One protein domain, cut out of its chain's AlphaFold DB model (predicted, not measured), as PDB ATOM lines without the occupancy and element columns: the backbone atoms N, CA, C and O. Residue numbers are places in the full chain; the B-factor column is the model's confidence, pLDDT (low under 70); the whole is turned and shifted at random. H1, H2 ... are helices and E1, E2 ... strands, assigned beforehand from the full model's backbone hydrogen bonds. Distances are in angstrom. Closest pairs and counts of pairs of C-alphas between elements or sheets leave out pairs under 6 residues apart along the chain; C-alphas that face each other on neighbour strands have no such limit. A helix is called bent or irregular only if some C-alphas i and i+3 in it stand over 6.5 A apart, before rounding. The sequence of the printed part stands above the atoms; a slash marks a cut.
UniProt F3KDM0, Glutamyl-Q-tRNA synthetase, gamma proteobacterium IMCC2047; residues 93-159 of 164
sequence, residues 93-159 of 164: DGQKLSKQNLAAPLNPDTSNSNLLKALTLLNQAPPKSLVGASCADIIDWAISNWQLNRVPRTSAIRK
ATOM      1  N   ASP A  93     189.673 204.073 250.425       73.06
ATOM      2  CA  ASP A  93     189.210 203.789 251.789       73.06
ATOM      3  C   ASP A  93     187.784 204.304 252.085       73.06
ATOM      4  O   ASP A  93     187.273 204.136 253.188       73.06
ATOM      5  N   GLY A  94     187.122 204.925 251.101       68.69
ATOM      6  CA  GLY A  94     185.770 205.462 251.221       68.69
ATOM      7  C   GLY A  94     185.699 206.886 251.775       68.69
ATOM      8  O   GLY A  94     184.611 207.463 251.785       68.69
ATOM      9  N   GLN A  95     186.820 207.498 252.173       71.94
ATOM     10  CA  GLN A  95     186.810 208.887 252.630       71.94
ATOM     11  C   GLN A  95     186.525 209.837 251.467       71.94
ATOM     12  O   GLN A  95     187.200 209.807 250.435       71.94
ATOM     13  N   LYS A  96     185.547 210.732 251.635       73.75
ATOM     14  CA  LYS A  96     185.230 211.763 250.639       73.75
ATOM     15  C   LYS A  96     186.476 212.593 250.320       73.75
ATOM     16  O   LYS A  96     187.187 213.034 251.226       73.75
ATOM     17  N   LEU A  97     186.725 212.854 249.040       70.25
ATOM     18  CA  LEU A  97     187.722 213.841 248.646       70.25
ATOM     19  C   LEU A  97     187.192 215.227 248.997       70.25
ATOM     20  O   LEU A  97     186.202 215.703 248.447       70.25
ATOM     21  N   SER A  98     187.853 215.863 249.950       67.75
ATOM     22  CA  SER A  98     187.550 217.210 250.411       67.75
ATOM     23  C   SER A  98     188.846 218.013 250.472       67.75
ATOM     24  O   SER A  98     189.939 217.443 250.509       67.75
ATOM     25  N   LYS A  99     188.732 219.345 250.521       62.00
ATOM     26  CA  LYS A  99     189.889 220.222 250.764       62.00
ATOM     27  C   LYS A  99     190.587 219.896 252.093       62.00
ATOM     28  O   LYS A  99     191.796 220.036 252.188       62.00
ATOM     29  N   GLN A 100     189.839 219.407 253.087       61.47
ATOM     30  CA  GLN A 100     190.389 218.936 254.364       61.47
ATOM     31  C   GLN A 100     191.187 217.631 254.207       61.47
ATOM     32  O   GLN A 100     192.162 217.423 254.917       61.47
ATOM     33  N   ASN A 101     190.837 216.794 253.225       59.50
ATOM     34  CA  ASN A 101     191.490 215.512 252.951       59.50
ATOM     35  C   ASN A 101     192.592 215.600 251.878       59.50
ATOM     36  O   ASN A 101     192.916 214.578 251.258       59.50
ATOM     37  N   LEU A 102     193.158 216.801 251.684       61.12
ATOM     38  CA  LEU A 102     194.268 217.104 250.770       61.12
ATOM     39  C   LEU A 102     193.976 216.764 249.301       61.12
ATOM     40  O   LEU A 102     194.860 216.330 248.567       61.12
ATOM     41  N   ALA A 103     192.728 216.939 248.850       69.56
ATOM     42  CA  ALA A 103     192.438 216.850 247.424       69.56
ATOM     43  C   ALA A 103     193.238 217.927 246.671       69.56
ATOM     44  O   ALA A 103     193.105 219.115 246.974       69.56
ATOM     45  N   ALA A 104     194.058 217.503 245.705       75.44
ATOM     46  CA  ALA A 104     194.826 218.418 244.875       75.44
ATOM     47  C   ALA A 104     193.885 219.419 244.172       75.44
ATOM     48  O   ALA A 104     192.794 219.028 243.730       75.44
ATOM     49  N   PRO A 105     194.268 220.704 244.078       83.06
ATOM     50  CA  PRO A 105     193.511 221.670 243.298       83.06
ATOM     51  C   PRO A 105     193.479 221.249 241.824       83.06
ATOM     52  O   PRO A 105     194.359 220.533 241.342       83.06
ATOM     53  N   LEU A 106     192.466 221.715 241.093       85.62
ATOM     54  CA  LEU A 106     192.454 221.548 239.643       85.62
ATOM     55  C   LEU A 106     193.639 222.307 239.044       85.62
ATOM     56  O   LEU A 106     193.820 223.490 239.329       85.62
ATOM     57  N   ASN A 107     194.421 221.625 238.209       87.00
ATOM     58  CA  ASN A 107     195.461 222.254 237.407       87.00
ATOM     59  C   ASN A 107     194.840 222.765 236.086       87.00
ATOM     60  O   ASN A 107     194.336 221.940 235.314       87.00
ATOM     61  N   PRO A 108     194.867 224.084 235.806       88.06
ATOM     62  CA  PRO A 108     194.349 224.649 234.560       88.06
ATOM     63  C   PRO A 108     195.005 224.069 233.301       88.06
ATOM     64  O   PRO A 108     194.317 223.888 232.295       88.06
ATOM     65  N   ASP A 109     196.282 223.685 233.371       90.75
ATOM     66  CA  ASP A 109     197.037 223.143 232.233       90.75
ATOM     67  C   ASP A 109     196.541 221.755 231.804       90.75
ATOM     68  O   ASP A 109     196.804 221.300 230.693       90.75
ATOM     69  N   THR A 110     195.789 221.069 232.672       91.38
ATOM     70  CA  THR A 110     195.235 219.733 232.407       91.38
ATOM     71  C   THR A 110     193.710 219.735 232.294       91.38
ATOM     72  O   THR A 110     193.080 218.674 232.365       91.38
ATOM     73  N   SER A 111     193.098 220.910 232.089       93.88
ATOM     74  CA  SER A 111     191.642 221.118 232.014       93.88
ATOM     75  C   SER A 111     190.925 220.163 231.055       93.88
ATOM     76  O   SER A 111     189.918 219.562 231.429       93.88
ATOM     77  N   ASN A 112     191.460 219.955 229.851       94.81
ATOM     78  CA  ASN A 112     190.898 219.021 228.868       94.81
ATOM     79  C   ASN A 112     190.841 217.580 229.409       94.81
ATOM     80  O   ASN A 112     189.804 216.918 229.348       94.81
ATOM     81  N   SER A 113     191.927 217.110 230.025       93.25
ATOM     82  CA  SER A 113     191.995 215.785 230.637       93.25
ATOM     83  C   SER A 113     191.057 215.664 231.841       93.25
ATOM     84  O   SER A 113     190.434 214.620 232.028       93.25
ATOM     85  N   ASN A 114     190.899 216.733 232.630       93.44
ATOM     86  CA  ASN A 114     189.995 216.763 233.779       93.44
ATOM     87  C   ASN A 114     188.531 216.651 233.339       93.44
ATOM     88  O   ASN A 114     187.776 215.897 233.955       93.44
ATOM     89  N   LEU A 115     188.145 217.317 232.245       95.88
ATOM     90  CA  LEU A 115     186.808 217.189 231.657       95.88
ATOM     91  C   LEU A 115     186.541 215.758 231.174       95.88
ATOM     92  O   LEU A 115     185.527 215.168 231.544       95.88
ATOM     93  N   LEU A 116     187.467 215.157 230.419       96.25
ATOM     94  CA  LEU A 116     187.321 213.772 229.949       96.25
ATOM     95  C   LEU A 116     187.236 212.775 231.109       96.25
ATOM     96  O   LEU A 116     186.408 211.860 231.080       96.25
ATOM     97  N   LYS A 117     188.047 212.968 232.156       92.88
ATOM     98  CA  LYS A 117     187.981 212.170 233.388       92.88
ATOM     99  C   LYS A 117     186.620 212.323 234.063       92.88
ATOM    100  O   LYS A 117     186.015 211.313 234.405       92.88
ATOM    101  N   ALA A 118     186.112 213.546 234.217       94.56
ATOM    102  CA  ALA A 118     184.802 213.795 234.813       94.56
ATOM    103  C   ALA A 118     183.675 213.122 234.014       94.56
ATOM    104  O   ALA A 118     182.884 212.383 234.593       94.56
ATOM    105  N   LEU A 119     183.650 213.281 232.688       97.31
ATOM    106  CA  LEU A 119     182.680 212.617 231.805       97.31
ATOM    107  C   LEU A 119     182.757 211.089 231.906       97.31
ATOM    108  O   LEU A 119     181.729 210.416 231.944       97.31
ATOM    109  N   THR A 120     183.969 210.537 231.995       96.06
ATOM    110  CA  THR A 120     184.186 209.094 232.172       96.06
ATOM    111  C   THR A 120     183.662 208.611 233.526       96.06
ATOM    112  O   THR A 120     182.943 207.618 233.579       96.06
ATOM    113  N   LEU A 121     183.956 209.332 234.614       95.00
ATOM    114  CA  LEU A 121     183.474 209.020 235.967       95.00
ATOM    115  C   LEU A 121     181.945 209.122 236.068       95.00
ATOM    116  O   LEU A 121     181.310 208.314 236.739       95.00
ATOM    117  N   LEU A 122     181.347 210.070 235.346       96.56
ATOM    118  CA  LEU A 122     179.897 210.230 235.208       96.56
ATOM    119  C   LEU A 122     179.291 209.272 234.170       96.56
ATOM    120  O   LEU A 122     178.116 209.399 233.829       96.56
ATOM    121  N   ASN A 123     180.083 208.313 233.680       97.12
ATOM    122  CA  ASN A 123     179.686 207.243 232.772       97.12
ATOM    123  C   ASN A 123     179.068 207.734 231.445       97.12
ATOM    124  O   ASN A 123     178.218 207.065 230.860       97.12
ATOM    125  N   GLN A 124     179.514 208.889 230.941       97.81
ATOM    126  CA  GLN A 124     179.031 209.484 229.685       97.81
ATOM    127  C   GLN A 124     179.684 208.873 228.430       97.81
ATOM    128  O   GLN A 124     179.182 209.062 227.330       97.81
ATOM    129  N   ALA A 125     180.766 208.099 228.589       95.56
ATOM    130  CA  ALA A 125     181.513 207.430 227.513       95.56
ATOM    131  C   ALA A 125     181.979 208.358 226.361       95.56
ATOM    132  O   ALA A 125     181.619 208.121 225.205       95.56
ATOM    133  N   PRO A 126     182.806 209.387 226.646       96.50
ATOM    134  CA  PRO A 126     183.410 210.212 225.599       96.50
ATOM    135  C   PRO A 126     184.262 209.374 224.631       96.50
ATOM    136  O   PRO A 126     185.018 208.503 225.080       96.50
ATOM    137  N   PRO A 127     184.178 209.607 223.307       96.81
ATOM    138  CA  PRO A 127     184.972 208.871 222.336       96.81
ATOM    139  C   PRO A 127     186.458 209.216 222.469       96.81
ATOM    140  O   PRO A 127     186.838 210.342 222.790       96.81
ATOM    141  N   LYS A 128     187.322 208.246 222.143       95.06
ATOM    142  CA  LYS A 128     188.786 208.416 222.193       95.06
ATOM    143  C   LYS A 128     189.300 209.541 221.288       95.06
ATOM    144  O   LYS A 128     190.377 210.063 221.544       95.06
ATOM    145  N   SER A 129     188.539 209.928 220.263       96.31
ATOM    146  CA  SER A 129     188.863 211.049 219.374       96.31
ATOM    147  C   SER A 129     188.927 212.402 220.090       96.31
ATOM    148  O   SER A 129     189.551 213.315 219.567       96.31
ATOM    149  N   LEU A 130     188.320 212.540 221.275       96.56
ATOM    150  CA  LEU A 130     188.397 213.769 222.072       96.56
ATOM    151  C   LEU A 130     189.679 213.878 222.908       96.56
ATOM    152  O   LEU A 130     189.910 214.905 223.545       96.56
ATOM    153  N   VAL A 131     190.523 212.843 222.944       94.81
ATOM    154  CA  VAL A 131     191.808 212.918 223.649       94.81
ATOM    155  C   VAL A 131     192.694 213.957 222.959       94.81
ATOM    156  O   VAL A 131     193.016 213.822 221.784       94.81
ATOM    157  N   GLY A 132     193.083 214.994 223.703       92.94
ATOM    158  CA  GLY A 132     193.852 216.127 223.178       92.94
ATOM    159  C   GLY A 132     193.008 217.235 222.539       92.94
ATOM    160  O   GLY A 132     193.572 218.262 222.173       92.94
ATOM    161  N   ALA A 133     191.683 217.073 222.452       96.62
ATOM    162  CA  ALA A 133     190.785 218.122 221.974       96.62
ATOM    163  C   ALA A 133     190.737 219.322 222.938       96.62
ATOM    164  O   ALA A 133     191.146 219.235 224.106       96.62
ATOM    165  N   SER A 134     190.228 220.453 222.441       97.19
ATOM    166  CA  SER A 134     190.057 221.653 223.258       97.19
ATOM    167  C   SER A 134     188.950 221.457 224.301       97.19
ATOM    168  O   SER A 134     188.064 220.613 224.152       97.19
ATOM    169  N   CYS A 135     188.965 222.254 225.373       97.31
ATOM    170  CA  CYS A 135     187.876 222.234 226.354       97.31
ATOM    171  C   CYS A 135     186.518 222.555 225.716       97.31
ATOM    172  O   CYS A 135     185.525 221.962 226.126       97.31
ATOM    173  N   ALA A 136     186.485 223.450 224.723       98.00
ATOM    174  CA  ALA A 136     185.265 223.801 224.004       98.00
ATOM    175  C   ALA A 136     184.697 222.587 223.258       98.00
ATOM    176  O   ALA A 136     183.562 222.209 223.519       98.00
ATOM    177  N   ASP A 137     185.518 221.885 222.467       98.06
ATOM    178  CA  ASP A 137     185.071 220.701 221.716       98.06
ATOM    179  C   ASP A 137     184.563 219.582 222.642       98.06
ATOM    180  O   ASP A 137     183.582 218.898 222.345       98.06
ATOM    181  N   ILE A 138     185.225 219.390 223.791       98.44
ATOM    182  CA  ILE A 138     184.808 218.396 224.792       98.44
ATOM    183  C   ILE A 138     183.457 218.781 225.406       98.44
ATOM    184  O   ILE A 138     182.611 217.907 225.608       98.44
ATOM    185  N   ILE A 139     183.249 220.065 225.711       98.19
ATOM    186  CA  ILE A 139     181.990 220.575 226.266       98.19
ATOM    187  C   ILE A 139     180.869 220.488 225.225       98.19
ATOM    188  O   ILE A 139     179.794 219.998 225.558       98.19
ATOM    189  N   ASP A 140     181.116 220.871 223.975       98.44
ATOM    190  CA  ASP A 140     180.127 220.808 222.892       98.44
ATOM    191  C   ASP A 140     179.684 219.367 222.622       98.44
ATOM    192  O   ASP A 140     178.485 219.071 222.500       98.44
ATOM    193  N   TRP A 141     180.644 218.435 222.615       98.38
ATOM    194  CA  TRP A 141     180.333 217.014 222.560       98.38
ATOM    195  C   TRP A 141     179.504 216.580 223.773       98.38
ATOM    196  O   TRP A 141     178.499 215.886 223.598       98.38
ATOM    197  N   ALA A 142     179.886 216.992 224.986       98.25
ATOM    198  CA  ALA A 142     179.182 216.619 226.207       98.25
ATOM    199  C   ALA A 142     177.737 217.125 226.209       98.25
ATOM    200  O   ALA A 142     176.845 216.340 226.503       98.25
ATOM    201  N   ILE A 143     177.488 218.379 225.822       98.25
ATOM    202  CA  ILE A 143     176.136 218.948 225.710       98.25
ATOM    203  C   ILE A 143     175.287 218.116 224.744       98.25
ATOM    204  O   ILE A 143     174.158 217.755 225.066       98.25
ATOM    205  N   SER A 144     175.847 217.763 223.586       98.19
ATOM    206  CA  SER A 144     175.125 217.032 222.537       98.19
ATOM    207  C   SER A 144     174.852 215.563 222.883       98.19
ATOM    208  O   SER A 144     173.948 214.955 222.314       98.19
ATOM    209  N   ASN A 145     175.638 214.972 223.789       98.19
ATOM    210  CA  ASN A 145     175.601 213.537 224.095       98.19
ATOM    211  C   ASN A 145     175.244 213.230 225.557       98.19
ATOM    212  O   ASN A 145     175.260 212.061 225.952       98.19
ATOM    213  N   TRP A 146     174.931 214.249 226.363       98.06
ATOM    214  CA  TRP A 146     174.674 214.088 227.790       98.06
ATOM    215  C   TRP A 146     173.460 213.197 228.047       98.06
ATOM    216  O   TRP A 146     172.371 213.405 227.512       98.06
ATOM    217  N   GLN A 147     173.636 212.223 228.935       97.88
ATOM    218  CA  GLN A 147     172.588 211.302 229.348       97.88
ATOM    219  C   GLN A 147     172.584 211.188 230.872       97.88
ATOM    220  O   GLN A 147     173.399 210.482 231.473       97.88
ATOM    221  N   LEU A 148     171.637 211.883 231.508       96.94
ATOM    222  CA  LEU A 148     171.525 211.941 232.970       96.94
ATOM    223  C   LEU A 148     171.312 210.553 233.594       96.94
ATOM    224  O   LEU A 148     171.896 210.238 234.624       96.94
ATOM    225  N   ASN A 149     170.531 209.694 232.938       96.56
ATOM    226  CA  ASN A 149     170.261 208.324 233.384       96.56
ATOM    227  C   ASN A 149     171.505 207.417 233.409       96.56
ATOM    228  O   ASN A 149     171.459 206.361 234.039       96.56
ATOM    229  N   ARG A 150     172.605 207.802 232.745       97.44
ATOM    230  CA  ARG A 150     173.880 207.072 232.796       97.44
ATOM    231  C   ARG A 150     174.696 207.398 234.037       97.44
ATOM    232  O   ARG A 150     175.573 206.603 234.383       97.44
ATOM    233  N   VAL A 151     174.425 208.531 234.690       97.94
ATOM    234  CA  VAL A 151     175.137 208.936 235.904       97.94
ATOM    235  C   VAL A 151     174.972 207.844 236.971       97.94
ATOM    236  O   VAL A 151     173.845 207.424 237.239       97.94
ATOM    237  N   PRO A 152     176.069 207.366 237.590       96.38
ATOM    238  CA  PRO A 152     175.991 206.303 238.583       96.38
ATOM    239  C   PRO A 152     175.071 206.653 239.760       96.38
ATOM    240  O   PRO A 152     175.262 207.672 240.427       96.38
ATOM    241  N   ARG A 153     174.121 205.759 240.065       96.50
ATOM    242  CA  ARG A 153     173.215 205.851 241.225       96.50
ATOM    243  C   ARG A 153     173.902 205.389 242.509       96.50
ATOM    244  O   ARG A 153     173.576 204.356 243.085       96.50
ATOM    245  N   THR A 154     174.937 206.118 242.893       94.88
ATOM    246  CA  THR A 154     175.701 205.909 244.125       94.88
ATOM    247  C   THR A 154     175.942 207.255 244.789       94.88
ATOM    248  O   THR A 154     175.981 208.288 244.119       94.88
ATOM    249  N   SER A 155     176.148 207.252 246.104       92.50
ATOM    250  CA  SER A 155     176.533 208.460 246.831       92.50
ATOM    251  C   SER A 155     177.958 208.895 246.498       92.50
ATOM    252  O   SER A 155     178.247 210.092 246.475       92.50
ATOM    253  N   ALA A 156     178.848 207.940 246.203       92.12
ATOM    254  CA  ALA A 156     180.240 208.223 245.894       92.12
ATOM    255  C   ALA A 156     180.847 207.287 244.842       92.12
ATOM    256  O   ALA A 156     180.563 206.086 244.809       92.12
ATOM    257  N   ILE A 157     181.746 207.840 244.023       90.94
ATOM    258  CA  ILE A 157     182.631 207.095 243.122       90.94
ATOM    259  C   ILE A 157     183.993 206.964 243.805       90.94
ATOM    260  O   ILE A 157     184.667 207.964 244.074       90.94
ATOM    261  N   ARG A 158     184.397 205.726 244.099       84.69
ATOM    262  CA  ARG A 158     185.682 205.427 244.745       84.69
ATOM    263  C   ARG A 158     186.794 205.382 243.703       84.69
ATOM    264  O   ARG A 158     186.685 204.666 242.711       84.69
ATOM    265  N   LYS A 159     187.878 206.119 243.947       72.25
ATOM    266  CA  LYS A 159     189.103 206.018 243.145       72.25
ATOM    267  C   LYS A 159     189.801 204.691 243.450       72.25
ATOM    268  O   LYS A 159     190.073 204.400 244.610       72.25
TER     269      LYS A 159
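This is residues 93 to 159 of the 164 residues of the protein "Glutamyl-Q-tRNA synthetase" of gamma proteobacterium IMCC2047 (UniProt F3KDM0). Two helices, H1 and H2, lie side by side and run the same way at one side of a flat, loosely formed model, with residues 122 to 134 leading back from the end of H1 to the beginning of H2. On the other side of H1 from H2, residues 93 to 107 sweep in a wide arc towards H1, with residues 98 to 105 sticking out and open space between arc and helix, while the last stretch, after H2, folds back past the end of H1 to the short strand E1 near the first printed residues. The printed part has 67 residues, with two named helices and one named strand in the order H1, H2, E1; under half of the residues are in these elements, and the class is mostly helix, with 25 helix and 3 strand residues. It is only just loose, close to compact, with a radius of gyration of the C-alphas of 13.3 A, and it spans 33 by 30 by 16 A.

The printed part begins at Asp 93, with its C-alpha at (189.210, 203.789, 251.789), and residues 93 to 107 hold no named element. H1 is residues 108 to 121, 19.1 A from first to last C-alpha, and begins with C-alpha 108 at (194.349, 224.649, 234.560). H1 is irregular: C-alphas 109 and 112 are 8.1 A apart, against about 5 A in a regular helix. H2 is residues 135 to 145, 15.2 A long between its first and last C-alphas. E1 is residues 156 to 158, 6.2 A long in the same measure, and ends with C-alpha 158 at (185.682, 205.427, 244.745).

H1 and H2 touch, and their closest C-alphas, those of Asn 112 and Cys 135, are 5.1 A apart. They run the same way at a shallow tilt of 18 degrees, 11.8 A from centre to centre. The closest C-alphas of H1 and E1 are those of Leu 121 and Ile 157, 7.5 A apart. H2 and E1 are apart. E1 pairs with no named strand. In H2 every O i to N i+4 pair is within hydrogen-bond range; in H1 it is 8 of 10.

The C-alphas farthest apart, those of Gln 100 and Ser 129, are 35.9 A apart, while those of Asp 93 and Lys 159, the first and last printed residues, are 8.9 A apart. The printed part has no cut. The link from H1 to H2, 13 residues, is long, and the link from H2 to E1, 10 residues, is short. Residues 98 to 105 stand free. The mean pLDDT of the printed part is 89.8; residue 94 and residues 98 to 103 are under 70.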